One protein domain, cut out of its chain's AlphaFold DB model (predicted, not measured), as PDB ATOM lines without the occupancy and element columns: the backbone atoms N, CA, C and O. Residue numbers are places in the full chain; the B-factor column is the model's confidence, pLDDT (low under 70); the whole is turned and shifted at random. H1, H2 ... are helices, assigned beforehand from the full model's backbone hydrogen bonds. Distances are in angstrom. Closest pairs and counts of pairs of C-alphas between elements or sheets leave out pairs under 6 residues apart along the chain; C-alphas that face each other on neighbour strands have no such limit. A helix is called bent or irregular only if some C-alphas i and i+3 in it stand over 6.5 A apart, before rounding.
ATOM      1  N   TYR A  92     -27.374  48.420 -11.384       36.47
ATOM      2  CA  TYR A  92     -27.063  48.242  -9.970       36.47
ATOM      3  C   TYR A  92     -25.553  48.080  -9.722       36.47
ATOM      4  O   TYR A  92     -25.000  48.775  -8.879       36.47
ATOM      5  N   GLU A  93     -24.845  47.250 -10.496       38.56
ATOM      6  CA  GLU A  93     -23.401  47.026 -10.282       38.56
ATOM      7  C   GLU A  93     -22.524  48.233 -10.629       38.56
ATOM      8  O   GLU A  93     -21.613  48.570  -9.876       38.56
ATOM      9  N   ASN A  94     -22.845  48.937 -11.719       42.56
ATOM     10  CA  ASN A  94     -22.149  50.176 -12.078       42.56
ATOM     11  C   ASN A  94     -22.419  51.317 -11.080       42.56
ATOM     12  O   ASN A  94     -21.729  52.329 -11.127       42.56
ATOM     13  N   GLN A  95     -23.438  51.182 -10.224       41.84
ATOM     14  CA  GLN A  95     -23.775  52.156  -9.183       41.84
ATOM     15  C   GLN A  95     -23.218  51.776  -7.803       41.84
ATOM     16  O   GLN A  95     -23.067  52.659  -6.966       41.84
ATOM     17  N   LEU A  96     -22.915  50.496  -7.553       41.44
ATOM     18  CA  LEU A  96     -22.462  49.999  -6.246       41.44
ATOM     19  C   LEU A  96     -20.946  49.844  -6.128       41.44
ATOM     20  O   LEU A  96     -20.413  49.940  -5.022       41.44
ATOM     21  N   ALA A  97     -20.236  49.621  -7.235       49.38
ATOM     22  CA  ALA A  97     -18.784  49.623  -7.217       49.38
ATOM     23  C   ALA A  97     -18.280  51.063  -7.346       49.38
ATOM     24  O   ALA A  97     -18.226  51.618  -8.442       49.38
ATOM     25  N   ASP A  98     -17.883  51.652  -6.217       57.62
ATOM     26  CA  ASP A  98     -16.995  52.815  -6.214       57.62
ATOM     27  C   ASP A  98     -15.836  52.547  -7.196       57.62
ATOM     28  O   ASP A  98     -15.291  51.435  -7.210       57.62
ATOM     29  N   CYS A  99     -15.474  53.521  -8.038       63.72
ATOM     30  CA  CYS A  99     -14.403  53.379  -9.025       63.72
ATOM     31  C   CYS A  99     -13.145  52.745  -8.426       63.72
ATOM     32  O   CYS A  99     -12.480  51.942  -9.080       63.72
ATOM     33  N   THR A 100     -12.832  53.116  -7.181       66.94
ATOM     34  CA  THR A 100     -11.687  52.612  -6.421       66.94
ATOM     35  C   THR A 100     -11.712  51.086  -6.355       66.94
ATOM     36  O   THR A 100     -10.697  50.423  -6.550       66.94
ATOM     37  N   THR A 101     -12.898  50.518  -6.139       69.25
ATOM     38  CA  THR A 101     -13.153  49.082  -6.055       69.25
ATOM     39  C   THR A 101     -13.028  48.447  -7.431       69.25
ATOM     40  O   THR A 101     -12.418  47.389  -7.556       69.25
ATOM     41  N   PHE A 102     -13.533  49.101  -8.479       71.19
ATOM     42  CA  PHE A 102     -13.416  48.594  -9.844       71.19
ATOM     43  C   PHE A 102     -11.962  48.557 -10.336       71.19
ATOM     44  O   PHE A 102     -11.518  47.521 -10.830       71.19
ATOM     45  N   GLU A 103     -11.204  49.645 -10.181       71.94
ATOM     46  CA  GLU A 103      -9.785  49.705 -10.557       71.94
ATOM     47  C   GLU A 103      -8.957  48.692  -9.771       71.94
ATOM     48  O   GLU A 103      -8.125  47.980 -10.335       71.94
ATOM     49  N   TYR A 104      -9.235  48.573  -8.476       76.06
ATOM     50  CA  TYR A 104      -8.575  47.618  -7.603       76.06
ATOM     51  C   TYR A 104      -8.862  46.160  -8.000       76.06
ATOM     52  O   TYR A 104      -7.937  45.360  -8.147       76.06
ATOM     53  N   LEU A 105     -10.128  45.805  -8.246       78.75
ATOM     54  CA  LEU A 105     -10.501  44.466  -8.712       78.75
ATOM     55  C   LEU A 105      -9.969  44.182 -10.122       78.75
ATOM     56  O   LEU A 105      -9.603  43.044 -10.419       78.75
ATOM     57  N   LYS A 106      -9.887  45.203 -10.985       80.81
ATOM     58  CA  LYS A 106      -9.280  45.102 -12.315       80.81
ATOM     59  C   LYS A 106      -7.781  44.817 -12.225       80.81
ATOM     60  O   LYS A 106      -7.306  43.936 -12.927       80.81
ATOM     61  N   LEU A 107      -7.057  45.473 -11.319       83.00
ATOM     62  CA  LEU A 107      -5.632  45.210 -11.100       83.00
ATOM     63  C   LEU A 107      -5.379  43.748 -10.700       83.00
ATOM     64  O   LEU A 107      -4.479  43.104 -11.237       83.00
ATOM     65  N   ILE A 108      -6.195  43.206  -9.789       85.19
ATOM     66  CA  ILE A 108      -6.107  41.791  -9.389       85.19
ATOM     67  C   ILE A 108      -6.436  40.879 -10.575       85.19
ATOM     68  O   ILE A 108      -5.736  39.893 -10.803       85.19
ATOM     69  N   ARG A 109      -7.466  41.220 -11.355       86.00
ATOM     70  CA  ARG A 109      -7.856  40.474 -12.556       86.00
ATOM     71  C   ARG A 109      -6.722  40.393 -13.571       86.00
ATOM     72  O   ARG A 109      -6.416  39.298 -14.036       86.00
ATOM     73  N   ASP A 110      -6.098  41.522 -13.879       85.44
ATOM     74  CA  ASP A 110      -5.072  41.620 -14.914       85.44
ATOM     75  C   ASP A 110      -3.765  40.941 -14.461       85.44
ATOM     76  O   ASP A 110      -3.148  40.205 -15.234       85.44
ATOM     77  N   ASN A 111      -3.386  41.086 -13.184       89.06
ATOM     78  CA  ASN A 111      -2.130  40.537 -12.660       89.06
ATOM     79  C   ASN A 111      -2.229  39.060 -12.254       89.06
ATOM     80  O   ASN A 111      -1.296  38.291 -12.482       89.06
ATOM     81  N   CYS A 112      -3.343  38.648 -11.644       88.75
ATOM     82  CA  CYS A 112      -3.503  37.313 -11.059       88.75
ATOM     83  C   CYS A 112      -4.435  36.393 -11.858       88.75
ATOM     84  O   CYS A 112      -4.568  35.218 -11.509       88.75
ATOM     85  N   LYS A 113      -5.056  36.885 -12.944       88.69
ATOM     86  CA  LYS A 113      -5.966  36.119 -13.821       88.69
ATOM     87  C   LYS A 113      -7.122  35.453 -13.063       88.69
ATOM     88  O   LYS A 113      -7.535  34.343 -13.398       88.69
ATOM     89  N   CYS A 114      -7.609  36.109 -12.013       86.69
ATOM     90  CA  CYS A 114      -8.732  35.663 -11.194       86.69
ATOM     91  C   CYS A 114      -9.498  36.869 -10.644       86.69
ATOM     92  O   CYS A 114      -8.983  37.987 -10.637       86.69
ATOM     93  N   THR A 115     -10.732  36.664 -10.189       85.00
ATOM     94  CA  THR A 115     -11.542  37.729  -9.579       85.00
ATOM     95  C   THR A 115     -11.872  37.409  -8.125       85.00
ATOM     96  O   THR A 115     -11.987  36.248  -7.753       85.00
ATOM     97  N   VAL A 116     -11.957  38.415  -7.259       81.25
ATOM     98  CA  VAL A 116     -12.219  38.181  -5.828       81.25
ATOM     99  C   VAL A 116     -13.720  38.168  -5.560       81.25
ATOM    100  O   VAL A 116     -14.192  37.300  -4.837       81.25
ATOM    101  N   GLU A 117     -14.452  39.088  -6.184       75.75
ATOM    102  CA  GLU A 117     -15.884  39.319  -5.999       75.75
ATOM    103  C   GLU A 117     -16.493  39.833  -7.315       75.75
ATOM    104  O   GLU A 117     -15.779  40.361  -8.174       75.75
ATOM    105  N   GLY A 118     -17.816  39.712  -7.453       65.88
ATOM    106  CA  GLY A 118     -18.584  40.241  -8.585       65.88
ATOM    107  C   GLY A 118     -19.009  39.190  -9.612       65.88
ATOM    108  O   GLY A 118     -18.658  38.013  -9.519       65.88
ATOM    109  N   LEU A 119     -19.803  39.627 -10.591       57.47
ATOM    110  CA  LEU A 119     -20.351  38.792 -11.662       57.47
ATOM    111  C   LEU A 119     -19.261  38.374 -12.656       57.47
ATOM    112  O   LEU A 119     -18.606  39.217 -13.278       57.47
ATOM    113  N   VAL A 120     -19.103  37.069 -12.865       64.25
ATOM    114  CA  VAL A 120     -18.238  36.535 -13.919       64.25
ATOM    115  C   VAL A 120     -19.056  36.379 -15.197       64.25
ATOM    116  O   VAL A 120     -20.157  35.834 -15.201       64.25
ATOM    117  N   LYS A 121     -18.529  36.860 -16.324       63.25
ATOM    118  CA  LYS A 121     -19.157  36.607 -17.625       63.25
ATOM    119  C   LYS A 121     -19.030  35.126 -17.967       63.25
ATOM    120  O   LYS A 121     -17.939  34.576 -17.893       63.25
ATOM    121  N   SER A 122     -20.137  34.505 -18.348       65.19
ATOM    122  CA  SER A 122     -20.155  33.140 -18.868       65.19
ATOM    123  C   SER A 122     -20.066  33.173 -20.393       65.19
ATOM    124  O   SER A 122     -20.639  34.062 -21.033       65.19
ATOM    125  N   GLU A 123     -19.312  32.246 -20.971       71.81
ATOM    126  CA  GLU A 123     -19.302  31.987 -22.407       71.81
ATOM    127  C   GLU A 123     -20.620  31.321 -22.850       71.81
ATOM    128  O   GLU A 123     -21.376  30.827 -22.013       71.81
ATOM    129  N   PRO A 124     -20.938  31.283 -24.158       64.81
ATOM    130  CA  PRO A 124     -22.163  30.646 -24.659       64.81
ATOM    131  C   PRO A 124     -22.306  29.166 -24.268       64.81
ATOM    132  O   PRO A 124     -23.420  28.651 -24.265       64.81
ATOM    133  N   ASP A 125     -21.191  28.512 -23.934       63.00
ATOM    134  CA  ASP A 125     -21.105  27.119 -23.479       63.00
ATOM    135  C   ASP A 125     -21.286  26.964 -21.950       63.00
ATOM    136  O   ASP A 125     -21.082  25.898 -21.381       63.00
ATOM    137  N   GLY A 126     -21.631  28.043 -21.238       62.28
ATOM    138  CA  GLY A 126     -21.871  28.029 -19.792       62.28
ATOM    139  C   GLY A 126     -20.606  28.112 -18.931       62.28
ATOM    140  O   GLY A 126     -20.704  28.401 -17.737       62.28
ATOM    141  N   GLN A 127     -19.413  27.949 -19.510       60.78
ATOM    142  CA  GLN A 127     -18.160  28.071 -18.763       60.78
ATOM    143  C   GLN A 127     -17.872  29.527 -18.356       60.78
ATOM    144  O   GLN A 127     -18.046  30.450 -19.159       60.78
ATOM    145  N   PRO A 128     -17.438  29.775 -17.109       66.62
ATOM    146  CA  PRO A 128     -17.041  31.107 -16.675       66.62
ATOM    147  C   PRO A 128     -15.768  31.553 -17.408       66.62
ATOM    148  O   PRO A 128     -14.771  30.835 -17.429       66.62
ATOM    149  N   GLN A 129     -15.760  32.779 -17.938       66.50
ATOM    150  CA  GLN A 129     -14.571  33.382 -18.559       66.50
ATOM    151  C   GLN A 129     -13.415  33.571 -17.568       66.50
ATOM    152  O   GLN A 129     -12.267  33.740 -17.979       66.50
ATOM    153  N   LEU A 130     -13.705  33.603 -16.262       72.81
ATOM    154  CA  LEU A 130     -12.717  33.857 -15.222       72.81
ATOM    155  C   LEU A 130     -13.029  33.087 -13.938       72.81
ATOM    156  O   LEU A 130     -14.169  33.060 -13.505       72.81
ATOM    157  N   GLU A 131     -12.011  32.538 -13.277       81.50
ATOM    158  CA  GLU A 131     -12.196  31.857 -11.990       81.50
ATOM    159  C   GLU A 131     -12.103  32.837 -10.804       81.50
ATOM    160  O   GLU A 131     -11.295  33.776 -10.817       81.50
ATOM    161  N   TYR A 132     -12.869  32.592  -9.736       84.75
ATOM    162  CA  TYR A 132     -12.678  33.272  -8.458       84.75
ATOM    163  C   TYR A 132     -11.339  32.891  -7.806       84.75
ATOM    164  O   TYR A 132     -10.969  31.721  -7.742       84.75
ATOM    165  N   CYS A 133     -10.613  33.874  -7.264       84.94
ATOM    166  CA  CYS A 133      -9.320  33.651  -6.609       84.94
ATOM    167  C   CYS A 133      -9.444  32.769  -5.357       84.94
ATOM    168  O   CYS A 133      -8.501  32.066  -5.008       84.94
ATOM    169  N   HIS A 134     -10.587  32.827  -4.667       84.06
ATOM    170  CA  HIS A 134     -10.858  32.062  -3.450       84.06
ATOM    171  C   HIS A 134     -11.477  30.680  -3.731       84.06
ATOM    172  O   HIS A 134     -11.629  29.878  -2.812       84.06
ATOM    173  N   ASP A 135     -11.799  30.372  -4.990       84.00
ATOM    174  CA  ASP A 135     -12.360  29.084  -5.387       84.00
ATOM    175  C   ASP A 135     -11.250  28.048  -5.618       84.00
ATOM    176  O   ASP A 135     -10.887  27.716  -6.745       84.00
ATOM    177  N   LEU A 136     -10.671  27.550  -4.523       81.56
ATOM    178  CA  LEU A 136      -9.577  26.572  -4.563       81.56
ATOM    179  C   LEU A 136     -10.023  25.211  -5.119       81.56
ATOM    180  O   LEU A 136      -9.253  24.533  -5.802       81.56
ATOM    181  N   LEU A 137     -11.271  24.819  -4.851       81.94
ATOM    182  CA  LEU A 137     -11.813  23.514  -5.234       81.94
ATOM    183  C   LEU A 137     -12.493  23.529  -6.606       81.94
ATOM    184  O   LEU A 137     -12.628  22.476  -7.226       81.94
ATOM    185  N   GLY A 138     -12.824  24.699  -7.148       76.44
ATOM    186  CA  GLY A 138     -13.463  24.823  -8.457       76.44
ATOM    187  C   GLY A 138     -14.960  24.635  -8.398       76.44
ATOM    188  O   GLY A 138     -15.519  24.024  -9.301       76.44
ATOM    189  N   ALA A 139     -15.598  25.138  -7.347       73.56
ATOM    190  CA  ALA A 139     -17.040  25.120  -7.172       73.56
ATOM    191  C   ALA A 139     -17.799  25.750  -8.350       73.56
ATOM    192  O   ALA A 139     -18.961  25.417  -8.563       73.56
ATOM    193  N   GLN A 140     -17.146  26.596  -9.151       70.50
ATOM    194  CA  GLN A 140     -17.718  27.129 -10.388       70.50
ATOM    195  C   GLN A 140     -17.959  26.079 -11.482       70.50
ATOM    196  O   GLN A 140     -18.890  26.250 -12.264       70.50
ATOM    197  N   ASN A 141     -17.140  25.021 -11.565       71.88
ATOM    198  CA  ASN A 141     -17.322  23.946 -12.541       71.88
ATOM    199  C   ASN A 141     -17.579  22.612 -11.832       71.88
ATOM    200  O   ASN A 141     -16.685  21.939 -11.325       71.88
ATOM    201  N   LYS A 142     -18.849  22.243 -11.793       65.62
ATOM    202  CA  LYS A 142     -19.406  21.117 -11.045       65.62
ATOM    203  C   LYS A 142     -18.878  19.723 -11.438       65.62
ATOM    204  O   LYS A 142     -18.513  18.987 -10.515       65.62
ATOM    205  N   PRO A 143     -18.806  19.327 -12.728       69.00
ATOM    206  CA  PRO A 143     -18.198  18.049 -13.119       69.00
ATOM    207  C   PRO A 143     -16.715  17.970 -12.722       69.00
ATOM    208  O   PRO A 143     -16.247  16.944 -12.212       69.00
ATOM    209  N   ASP A 144     -15.990  19.082 -12.844       73.50
ATOM    210  CA  ASP A 144     -14.590  19.166 -12.426       73.50
ATOM    211  C   ASP A 144     -14.448  19.061 -10.901       73.50
ATOM    212  O   ASP A 144     -13.547  18.378 -10.415       73.50
ATOM    213  N   LEU A 145     -15.357  19.671 -10.132       78.88
ATOM    214  CA  LEU A 145     -15.371  19.578  -8.671       78.88
ATOM    215  C   LEU A 145     -15.604  18.140  -8.199       78.88
ATOM    216  O   LEU A 145     -14.865  17.648  -7.348       78.88
ATOM    217  N   LEU A 146     -16.627  17.457  -8.722       75.62
ATOM    218  CA  LEU A 146     -16.960  16.089  -8.311       75.62
ATOM    219  C   LEU A 146     -15.822  15.117  -8.632       75.62
ATOM    220  O   LEU A 146     -15.420  14.330  -7.770       75.62
ATOM    221  N   SER A 147     -15.260  15.211  -9.838       82.06
ATOM    222  CA  SER A 147     -14.117  14.388 -10.238       82.06
ATOM    223  C   SER A 147     -12.865  14.700  -9.410       82.06
ATOM    224  O   SER A 147     -12.127  13.790  -9.029       82.06
ATOM    225  N   LEU A 148     -12.622  15.968  -9.066       82.12
ATOM    226  CA  LEU A 148     -11.525  16.367  -8.189       82.12
ATOM    227  C   LEU A 148     -11.721  15.830  -6.766       82.12
ATOM    228  O   LEU A 148     -10.804  15.219  -6.227       82.12
ATOM    229  N   LEU A 149     -12.910  15.973  -6.176       82.69
ATOM    230  CA  LEU A 149     -13.213  15.475  -4.830       82.69
ATOM    231  C   LEU A 149     -13.077  13.953  -4.728       82.69
ATOM    232  O   LEU A 149     -12.547  13.451  -3.738       82.69
ATOM    233  N   GLN A 150     -13.498  13.210  -5.754       83.38
ATOM    234  CA  GLN A 150     -13.296  11.760  -5.810       83.38
ATOM    235  C   GLN A 150     -11.807  11.394  -5.878       83.38
ATOM    236  O   GLN A 150     -11.364  10.495  -5.158       83.38
ATOM    237  N   ARG A 151     -11.014  12.108  -6.690       84.56
ATOM    238  CA  ARG A 151      -9.557  11.906  -6.768       84.56
ATOM    239  C   ARG A 151      -8.864  12.245  -5.443       84.56
ATOM    240  O   ARG A 151      -8.013  11.477  -5.001       84.56
ATOM    241  N   ILE A 152      -9.261  13.339  -4.792       83.44
ATOM    242  CA  ILE A 152      -8.767  13.748  -3.470       83.44
ATOM    243  C   ILE A 152      -9.098  12.680  -2.428       83.44
ATOM    244  O   ILE A 152      -8.211  12.234  -1.707       83.44
ATOM    245  N   ARG A 153     -10.350  12.216  -2.367       81.31
ATOM    246  CA  ARG A 153     -10.759  11.161  -1.433       81.31
ATOM    247  C   ARG A 153      -9.916   9.900  -1.610       81.31
ATOM    248  O   ARG A 153      -9.386   9.388  -0.631       81.31
ATOM    249  N   LYS A 154      -9.758   9.433  -2.852       83.00
ATOM    250  CA  LYS A 154      -8.938   8.256  -3.155       83.00
ATOM    251  C   LYS A 154      -7.495   8.452  -2.689       83.00
ATOM    252  O   LYS A 154      -6.920   7.546  -2.107       83.00
ATOM    253  N   PHE A 155      -6.937   9.644  -2.884       83.06
ATOM    254  CA  PHE A 155      -5.598   9.990  -2.411       83.06
ATOM    255  C   PHE A 155      -5.469   9.915  -0.882       83.06
ATOM    256  O   PHE A 155      -4.541   9.274  -0.396       83.06
ATOM    257  N   PHE A 156      -6.430  10.460  -0.130       79.50
ATOM    258  CA  PHE A 156      -6.470  10.333   1.335       79.50
ATOM    259  C   PHE A 156      -6.594   8.878   1.822       79.50
ATOM    260  O   PHE A 156      -6.154   8.564   2.926       79.50
ATOM    261  N   GLU A 157      -7.202   7.994   1.027       76.81
ATOM    262  CA  GLU A 157      -7.338   6.568   1.350       76.81
ATOM    263  C   GLU A 157      -6.068   5.763   1.016       76.81
ATOM    264  O   GLU A 157      -5.750   4.808   1.725       76.81
ATOM    265  N   THR A 158      -5.340   6.132  -0.047       78.50
ATOM    266  CA  THR A 158      -4.226   5.330  -0.583       78.50
ATOM    267  C   THR A 158      -2.833   5.809  -0.193       78.50
ATOM    268  O   THR A 158      -1.911   4.996  -0.196       78.50
ATOM    269  N   ASP A 159      -2.639   7.102   0.079       78.81
ATOM    270  CA  ASP A 159      -1.298   7.644   0.291       78.81
ATOM    271  C   ASP A 159      -0.841   7.480   1.757       78.81
ATOM    272  O   ASP A 159      -1.469   8.038   2.666       78.81
ATOM    273  N   PRO A 160       0.253   6.741   2.019       73.25
ATOM    274  CA  PRO A 160       0.740   6.498   3.374       73.25
ATOM    275  C   PRO A 160       1.222   7.773   4.080       73.25
ATOM    276  O   PRO A 160       1.168   7.838   5.306       73.25
ATOM    277  N   SER A 161       1.655   8.798   3.335       72.88
ATOM    278  CA  SER A 161       2.133  10.063   3.912       72.88
ATOM    279  C   SER A 161       1.011  10.849   4.595       72.88
ATOM    280  O   SER A 161       1.229  11.453   5.643       72.88
ATOM    281  N   ILE A 162      -0.209  10.773   4.056       72.44
ATOM    282  CA  ILE A 162      -1.379  11.479   4.587       72.44
ATOM    283  C   ILE A 162      -2.229  10.590   5.495       72.44
ATOM    284  O   ILE A 162      -2.862  11.087   6.432       72.44
ATOM    285  N   ALA A 163      -2.204   9.273   5.280       67.12
ATOM    286  CA  ALA A 163      -2.853   8.306   6.161       67.12
ATOM    287  C   ALA A 163      -2.397   8.452   7.626       67.12
ATOM    288  O   ALA A 163      -3.204   8.246   8.536       67.12
ATOM    289  N   ASN A 164      -1.150   8.888   7.848       69.94
ATOM    290  CA  ASN A 164      -0.590   9.172   9.172       69.94
ATOM    291  C   ASN A 164      -1.354  10.260   9.947       69.94
ATOM    292  O   ASN A 164      -1.399  10.207  11.173       69.94
ATOM    293  N   TYR A 165      -2.009  11.202   9.263       71.62
ATOM    294  CA  TYR A 165      -2.786  12.259   9.917       71.62
ATOM    295  C   TYR A 165      -4.215  11.828  10.282       71.62
ATOM    296  O   TYR A 165      -4.929  12.574  10.948       71.62
ATOM    297  N   SER A 166      -4.663  10.624   9.891       71.25
ATOM    298  CA  SER A 166      -5.995  10.072  10.214       71.25
ATOM    299  C   SER A 166      -7.180  11.004   9.886       71.25
ATOM    300  O   SER A 166      -8.219  10.989  10.546       71.25
ATOM    301  N   LEU A 167      -7.031  11.821   8.840       71.56
ATOM    302  CA  LEU A 167      -7.976  12.885   8.476       71.56
ATOM    303  C   LEU A 167      -9.291  12.383   7.874       71.56
ATOM    304  O   LEU A 167     -10.226  13.167   7.717       71.56
ATOM    305  N   LEU A 168      -9.384  11.093   7.547       74.12
ATOM    306  CA  LEU A 168     -10.588  10.474   7.010       74.12
ATOM    307  C   LEU A 168     -11.102   9.397   7.964       74.12
ATOM    308  O   LEU A 168     -10.366   8.495   8.368       74.12
ATOM    309  N   ASP A 169     -12.387   9.460   8.287       71.44
ATOM    310  CA  ASP A 169     -13.073   8.353   8.932       71.44
ATOM    311  C   ASP A 169     -13.304   7.242   7.898       71.44
ATOM    312  O   ASP A 169     -14.101   7.391   6.970       71.44
ATOM    313  N   ARG A 170     -12.606   6.114   8.065       68.19
ATOM    314  CA  ARG A 170     -12.688   4.949   7.167       68.19
ATOM    315  C   ARG A 170     -14.083   4.318   7.118       68.19
ATOM    316  O   ARG A 170     -14.388   3.637   6.145       68.19
ATOM    317  N   SER A 171     -14.916   4.528   8.139       61.47
ATOM    318  CA  SER A 171     -16.262   3.948   8.212       61.47
ATOM    319  C   SER A 171     -17.317   4.796   7.498       61.47
ATOM    320  O   SER A 171     -18.212   4.256   6.852       61.47
ATOM    321  N   THR A 172     -17.197   6.124   7.568       65.25
ATOM    322  CA  THR A 172     -18.179   7.058   6.992       65.25
ATOM    323  C   THR A 172     -17.693   7.753   5.720       65.25
ATOM    324  O   THR A 172     -18.486   8.405   5.039       65.25
ATOM    325  N   GLY A 173     -16.403   7.642   5.388       64.62
ATOM    326  CA  GLY A 173     -15.765   8.368   4.287       64.62
ATOM    327  C   GLY A 173     -15.748   9.886   4.488       64.62
ATOM    328  O   GLY A 173     -15.517  10.626   3.532       64.62
ATOM    329  N   ARG A 174     -16.043  10.368   5.704       66.44
ATOM    330  CA  ARG A 174     -16.099  11.794   6.036       66.44
ATOM    331  C   ARG A 174     -14.747  12.285   6.528       66.44
ATOM    332  O   ARG A 174     -14.034  11.585   7.244       66.44
ATOM    333  N   MET A 175     -14.423  13.523   6.169       66.50
ATOM    334  CA  MET A 175     -13.239  14.197   6.684       66.50
ATOM    335  C   MET A 175     -13.458  14.572   8.156       66.50
ATOM    336  O   MET A 175     -14.475  15.174   8.505       66.50
ATOM    337  N   ARG A 176     -12.506  14.211   9.015       71.88
ATOM    338  CA  ARG A 176     -12.495  14.537  10.443       71.88
ATOM    339  C   ARG A 176     -11.933  15.939  10.651       71.88
ATOM    340  O   ARG A 176     -10.743  16.128  10.901       71.88
ATOM    341  N   THR A 177     -12.803  16.935  10.498       69.56
ATOM    342  CA  THR A 177     -12.463  18.357  10.678       69.56
ATOM    343  C   THR A 177     -11.969  18.658  12.096       69.56
ATOM    344  O   THR A 177     -11.072  19.475  12.270       69.56
ATOM    345  N   ASP A 178     -12.445  17.906  13.093       71.50
ATOM    346  CA  ASP A 178     -11.995  17.952  14.488       71.50
ATOM    347  C   ASP A 178     -10.513  17.600  14.671       71.50
ATOM    348  O   ASP A 178      -9.856  18.165  15.545       71.50
ATOM    349  N   ILE A 179      -9.984  16.675  13.865       74.75
ATOM    350  CA  ILE A 179      -8.568  16.293  13.897       74.75
ATOM    351  C   ILE A 179      -7.730  17.339  13.177       74.75
ATOM    352  O   ILE A 179      -6.704  17.765  13.703       74.75
ATOM    353  N   PHE A 180      -8.184  17.793  12.007       71.56
ATOM    354  CA  PHE A 180      -7.478  18.819  11.245       71.56
ATOM    355  C   PHE A 180      -7.298  20.112  12.056       71.56
ATOM    356  O   PHE A 180      -6.208  20.680  12.100       71.56
ATOM    357  N   ASP A 181      -8.334  20.523  12.788       73.88
ATOM    358  CA  ASP A 181      -8.302  21.702  13.656       73.88
ATOM    359  C   ASP A 181      -7.442  21.533  14.915       73.88
ATOM    360  O   ASP A 181      -7.143  22.523  15.586       73.88
ATOM    361  N   ARG A 182      -7.007  20.310  15.231       79.88
ATOM    362  CA  ARG A 182      -6.094  20.002  16.344       79.88
ATOM    363  C   ARG A 182      -4.654  19.758  15.902       79.88
ATOM    364  O   ARG A 182      -3.775  19.768  16.757       79.88
ATOM    365  N   LEU A 183      -4.399  19.578  14.603       78.88
ATOM    366  CA  LEU A 183      -3.039  19.466  14.071       78.88
ATOM    367  C   LEU A 183      -2.238  20.737  14.367       78.88
ATOM    368  O   LEU A 183      -2.783  21.849  14.318       78.88
ATOM    369  N   HIS A 184      -0.943  20.584  14.635       82.31
ATOM    370  CA  HIS A 184      -0.049  21.728  14.753       82.31
ATOM    371  C   HIS A 184       0.040  22.463  13.409       82.31
ATOM    372  O   HIS A 184      -0.084  21.867  12.343       82.31
ATOM    373  N   LEU A 185       0.227  23.787  13.460       77.31
ATOM    374  CA  LEU A 185       0.340  24.636  12.269       77.31
ATOM    375  C   LEU A 185       1.270  24.063  11.173       77.31
ATOM    376  O   LEU A 185       0.813  24.010  10.034       77.31
ATOM    377  N   PRO A 186       2.516  23.626  11.469       79.56
ATOM    378  CA  PRO A 186       3.407  23.035  10.462       79.56
ATOM    379  C   PRO A 186       2.808  21.803   9.774       79.56
ATOM    380  O   PRO A 186       2.802  21.752   8.552       79.56
ATOM    381  N   ASP A 187       2.182  20.893  10.522       77.88
ATOM    382  CA  ASP A 187       1.554  19.691   9.953       77.88
ATOM    383  C   ASP A 187       0.389  20.031   9.010       77.88
ATOM    384  O   ASP A 187       0.147  19.342   8.018       77.88
ATOM    385  N   ARG A 188      -0.341  21.122   9.287       77.69
ATOM    386  CA  ARG A 188      -1.388  21.620   8.377       77.69
ATOM    387  C   ARG A 188      -0.796  22.171   7.089       77.69
ATOM    388  O   ARG A 188      -1.395  21.987   6.030       77.69
ATOM    389  N   PHE A 189       0.338  22.864   7.180       77.62
ATOM    390  CA  PHE A 189       1.047  23.355   6.003       77.62
ATOM    391  C   PHE A 189       1.590  22.197   5.175       77.62
ATOM    392  O   PHE A 189       1.373  22.207   3.968       77.62
ATOM    393  N   ASP A 190       2.176  21.178   5.799       79.88
ATOM    394  CA  ASP A 190       2.687  19.993   5.105       79.88
ATOM    395  C   ASP A 190       1.562  19.218   4.409       79.88
ATOM    396  O   ASP A 190       1.664  18.904   3.224       79.88
ATOM    397  N   ALA A 191       0.428  19.000   5.082       75.19
ATOM    398  CA  ALA A 191      -0.740  18.369   4.468       75.19
ATOM    399  C   ALA A 191      -1.308  19.195   3.296       75.19
ATOM    400  O   ALA A 191      -1.677  18.641   2.255       75.19
ATOM    401  N   ALA A 192      -1.362  20.524   3.431       76.81
ATOM    402  CA  ALA A 192      -1.796  21.414   2.356       76.81
ATOM    403  C   ALA A 192      -0.803  21.437   1.182       76.81
ATOM    404  O   ALA A 192      -1.225  21.493   0.027       76.81
ATOM    405  N   GLN A 193       0.498  21.367   1.468       80.56
ATOM    406  CA  GLN A 193       1.570  21.321   0.479       80.56
ATOM    407  C   GLN A 193       1.536  20.003  -0.304       80.56
ATOM    408  O   GLN A 193       1.564  20.031  -1.528       80.56
ATOM    409  N   LEU A 194       1.348  18.867   0.374       82.25
ATOM    410  CA  LEU A 194       1.185  17.554  -0.261       82.25
ATOM    411  C   LEU A 194      -0.028  17.511  -1.199       82.25
ATOM    412  O   LEU A 194       0.048  16.961  -2.299       82.25
ATOM    413  N   LEU A 195      -1.148  18.122  -0.798       81.31
ATOM    414  CA  LEU A 195      -2.322  18.264  -1.664       81.31
ATOM    415  C   LEU A 195      -2.034  19.156  -2.874       81.31
ATOM    416  O   LEU A 195      -2.431  18.825  -3.989       81.31
ATOM    417  N   ALA A 196      -1.342  20.274  -2.674       83.06
ATOM    418  CA  ALA A 196      -0.919  21.147  -3.759       83.06
ATOM    419  C   ALA A 196      -0.004  20.413  -4.756       83.06
ATOM    420  O   ALA A 196      -0.262  20.428  -5.956       83.06
ATOM    421  N   ASP A 197       1.018  19.711  -4.276       84.94
ATOM    422  CA  ASP A 197       1.991  19.031  -5.131       84.94
ATOM    423  C   ASP A 197       1.362  17.868  -5.912       84.94
ATOM    424  O   ASP A 197       1.732  17.604  -7.058       84.94
ATOM    425  N   ARG A 198       0.361  17.195  -5.328       86.75
ATOM    426  CA  ARG A 198      -0.348  16.088  -5.981       86.75
ATOM    427  C   ARG A 198      -1.394  16.546  -6.996       86.75
ATOM    428  O   ARG A 198      -1.617  15.844  -7.987       86.75
ATOM    429  N   PHE A 199      -2.055  17.675  -6.749       89.12
ATOM    430  CA  PHE A 199      -3.164  18.173  -7.563       89.12
ATOM    431  C   PHE A 199      -2.785  19.495  -8.246       89.12
ATOM    432  O   PHE A 199      -2.950  20.569  -7.653       89.12
ATOM    433  N   PRO A 200      -2.323  19.458  -9.513       86.50
ATOM    434  CA  PRO A 200      -1.875  20.658 -10.219       86.50
ATOM    435  C   PRO A 200      -2.992  21.699 -10.379       86.50
ATOM    436  O   PRO A 200      -2.717  22.901 -10.408       86.50
ATOM    437  N   GLU A 201      -4.257  21.277 -10.429       85.62
ATOM    438  CA  GLU A 201      -5.418  22.166 -10.478       85.62
ATOM    439  C   GLU A 201      -5.550  23.002  -9.195       85.62
ATOM    440  O   GLU A 201      -5.776  24.215  -9.272       85.62
ATOM    441  N   ILE A 202      -5.346  22.376  -8.028       86.06
ATOM    442  CA  ILE A 202      -5.367  23.043  -6.717       86.06
ATOM    443  C   ILE A 202      -4.161  23.967  -6.597       86.06
ATOM    444  O   ILE A 202      -4.320  25.124  -6.215       86.06
ATOM    445  N   GLN A 203      -2.970  23.509  -6.992       88.88
ATOM    446  CA  GLN A 203      -1.756  24.325  -6.947       88.88
ATOM    447  C   GLN A 203      -1.866  25.576  -7.819       88.88
ATOM    448  O   GLN A 203      -1.510  26.677  -7.397       88.88
ATOM    449  N   ARG A 204      -2.421  25.444  -9.028       88.31
ATOM    450  CA  ARG A 204      -2.673  26.577  -9.927       88.31
ATOM    451  C   ARG A 204      -3.594  27.611  -9.275       88.31
ATOM    452  O   ARG A 204      -3.313  28.807  -9.349       88.31
ATOM    453  N   ARG A 205      -4.673  27.171  -8.623       87.31
ATOM    454  CA  ARG A 205      -5.632  28.054  -7.932       87.31
ATOM    455  C   ARG A 205      -5.048  28.663  -6.661       87.31
ATOM    456  O   ARG A 205      -5.212  29.858  -6.427       87.31
ATOM    457  N   LEU A 206      -4.271  27.895  -5.906       87.25
ATOM    458  CA  LEU A 206      -3.535  28.376  -4.742       87.25
ATOM    459  C   LEU A 206      -2.520  29.458  -5.131       87.25
ATOM    460  O   LEU A 206      -2.394  30.458  -4.429       87.25
ATOM    461  N   ASN A 207      -1.842  29.314  -6.270       89.50
ATOM    462  CA  ASN A 207      -0.927  30.332  -6.789       89.50
ATOM    463  C   ASN A 207      -1.654  31.625  -7.186       89.50
ATOM    464  O   ASN A 207      -1.151  32.714  -6.911       89.50
ATOM    465  N   ARG A 208      -2.863  31.531  -7.757       88.38
ATOM    466  CA  ARG A 208      -3.719  32.702  -8.022       88.38
ATOM    467  C   ARG A 208      -4.131  33.406  -6.728       88.38
ATOM    468  O   ARG A 208      -4.017  34.627  -6.641       88.38
ATOM    469  N   LEU A 209      -4.517  32.651  -5.696       87.31
ATOM    470  CA  LEU A 209      -4.817  33.205  -4.373       87.31
ATOM    471  C   LEU A 209      -3.583  33.863  -3.739       87.31
ATOM    472  O   LEU A 209      -3.670  34.987  -3.252       87.31
ATOM    473  N   LYS A 210      -2.416  33.205  -3.786       88.62
ATOM    474  CA  LYS A 210      -1.136  33.758  -3.309       88.62
ATOM    475  C   LYS A 210      -0.768  35.048  -4.042       88.62
ATOM    476  O   LYS A 210      -0.293  35.975  -3.398       88.62
ATOM    477  N   CYS A 211      -1.031  35.130  -5.347       89.81
ATOM    478  CA  CYS A 211      -0.867  36.357  -6.125       89.81
ATOM    479  C   CYS A 211      -1.820  37.465  -5.656       89.81
ATOM    480  O   CYS A 211      -1.391  38.606  -5.512       89.81
ATOM    481  N   ALA A 212      -3.091  37.146  -5.385       87.69
ATOM    482  CA  ALA A 212      -4.101  38.125  -4.976       87.69
ATOM    483  C   ALA A 212      -3.923  38.614  -3.522       87.69
ATOM    484  O   ALA A 212      -4.242  39.759  -3.208       87.69
ATOM    485  N   MET A 213      -3.385  37.778  -2.631       86.12
ATOM    486  CA  MET A 213      -3.267  38.051  -1.191       86.12
ATOM    487  C   MET A 213      -2.522  39.352  -0.827       86.12
ATOM    488  O   MET A 213      -3.019  40.087   0.027       86.12
ATOM    489  N   PRO A 214      -1.370  39.700  -1.436       85.62
ATOM    490  CA  PRO A 214      -0.711  40.987  -1.214       85.62
ATOM    491  C   PRO A 214      -1.591  42.185  -1.571       85.62
ATOM    492  O   PRO A 214      -1.607  43.176  -0.839       85.62
ATOM    493  N   TYR A 215      -2.365  42.093  -2.657       82.38
ATOM    494  CA  TYR A 215      -3.310  43.141  -3.033       82.38
ATOM    495  C   TYR A 215      -4.410  43.255  -1.978       82.38
ATOM    496  O   TYR A 215      -4.662  44.359  -1.502       82.38
ATOM    497  N   LEU A 216      -4.987  42.130  -1.535       79.75
ATOM    498  CA  LEU A 216      -6.020  42.074  -0.484       79.75
ATOM    499  C   LEU A 216      -5.551  42.653   0.855       79.75
ATOM    500  O   LEU A 216      -6.325  43.304   1.551       79.75
ATOM    501  N   LYS A 217      -4.275  42.460   1.202       80.00
ATOM    502  CA  LYS A 217      -3.684  42.961   2.451       80.00
ATOM    503  C   LYS A 217      -3.237  44.417   2.391       80.00
ATOM    504  O   LYS A 217      -3.287  45.095   3.410       80.00
ATOM    505  N   SER A 218      -2.772  44.893   1.236       70.56
ATOM    506  CA  SER A 218      -2.197  46.243   1.101       70.56
ATOM    507  C   SER A 218      -3.233  47.371   1.129       70.56
ATOM    508  O   SER A 218      -2.852  48.540   1.127       70.56
ATOM    509  N   GLY A 219      -4.525  47.038   1.224       62.31
ATOM    510  CA  GLY A 219      -5.603  48.019   1.219       62.31
ATOM    511  C   GLY A 219      -5.757  48.701  -0.143       62.31
ATOM    512  O   GLY A 219      -4.986  48.483  -1.080       62.31
TER     513      GLY A 219
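AT A GLANCE: This is residues 92 to 219 of the 509 residues of an uncharacterized protein of Macrostomum lignano (UniProt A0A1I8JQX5). From its first residue, the printed part makes a loose, open frame of helices: H1 at the far end, then H2, whose last residues pack on H7, then a long link that loops out and also passes through the middle, then H3 leading to a second end with the short H4 and H5. From there H6 and H7 meet near their ends as a V, and H7 runs back to H2. The printed part has 128 residues with seven named helices, H1 to H7 in order, and no named strand; the class is all helix. The whole is loose, with a radius of gyration of the C-alphas of 17.7 A and spans of 51 by 36 by 23 A.

HOW THE PARTS SIT: H1, residues 92 to 96, touches no helix. H2, residues 99 to 112, touches H7, residues 200 to 217, with residues 108 to 112 alone. Their closest C-alphas, of Cys 112 and Arg 208, are 5.5 A apart; they run opposite ways at a steep tilt of 36 degrees, only just steep. H3, residues 142 to 158, and H4, residues 160 to 163, only just touch, and only at the corner, with 3 pairs of C-alphas within 8 A, the closest being those of Phe 156 and Ile 162 at 6.1 A. H6, residues 185 to 198, is near H3. H4 is close to H6 but not clearly touching, with the C-alphas of Ile 162 and Ala 191 closest at 6.9 A. H5, residues 177 to 180, is likewise close to H6 but not clearly touching, with the C-alphas of Phe 180 and Arg 188 closest at 7.3 A. H6 and H7 touch only at the corner, closest at the C-alphas of Ala 196 and Gln 203, 4.6 A apart, and run opposite ways at a steep tilt of 50 degrees. H3 and H7 are apart. Every O i to N i+4 pair is within hydrogen-bond range in H1, H2, H3 and H6, and 12 of 14 are in H7; H4 and H5 are too short for such a pair, and their single O i to N i+3 pair is within range in H5 but not in H4.

IN THESE COORDINATES: H1 begins at C-alpha 92, (-27.063, 48.242, -9.970). H2 is 19.5 A long from first to last C-alpha, and H3, 24.3 A, begins at C-alpha 142, (-19.406, 21.117, -11.045). H4 measures 4.9 A, H5 5.0 A, H1 6.2 A and H6 20.2 A. H7, 25.7 A, ends at C-alpha 217, (-3.684, 42.961, 2.451); it has a kink of 28 degrees near residue 211 and is irregular, but only just, with C-alphas 211 and 214 6.8 A apart.

THE WHOLE: The two C-alphas farthest apart, of Gln 95 and Pro 160, are 53.3 A apart. The printed part has no cut. The links H2 to H3, 29 residues, and H4 to H5, 13 residues, are long; the others are tight. The mean pLDDT of the printed part is 75.3, and 33 residues are under 70, among them residues 92 to 101, 124 to 129 and 170 to 175.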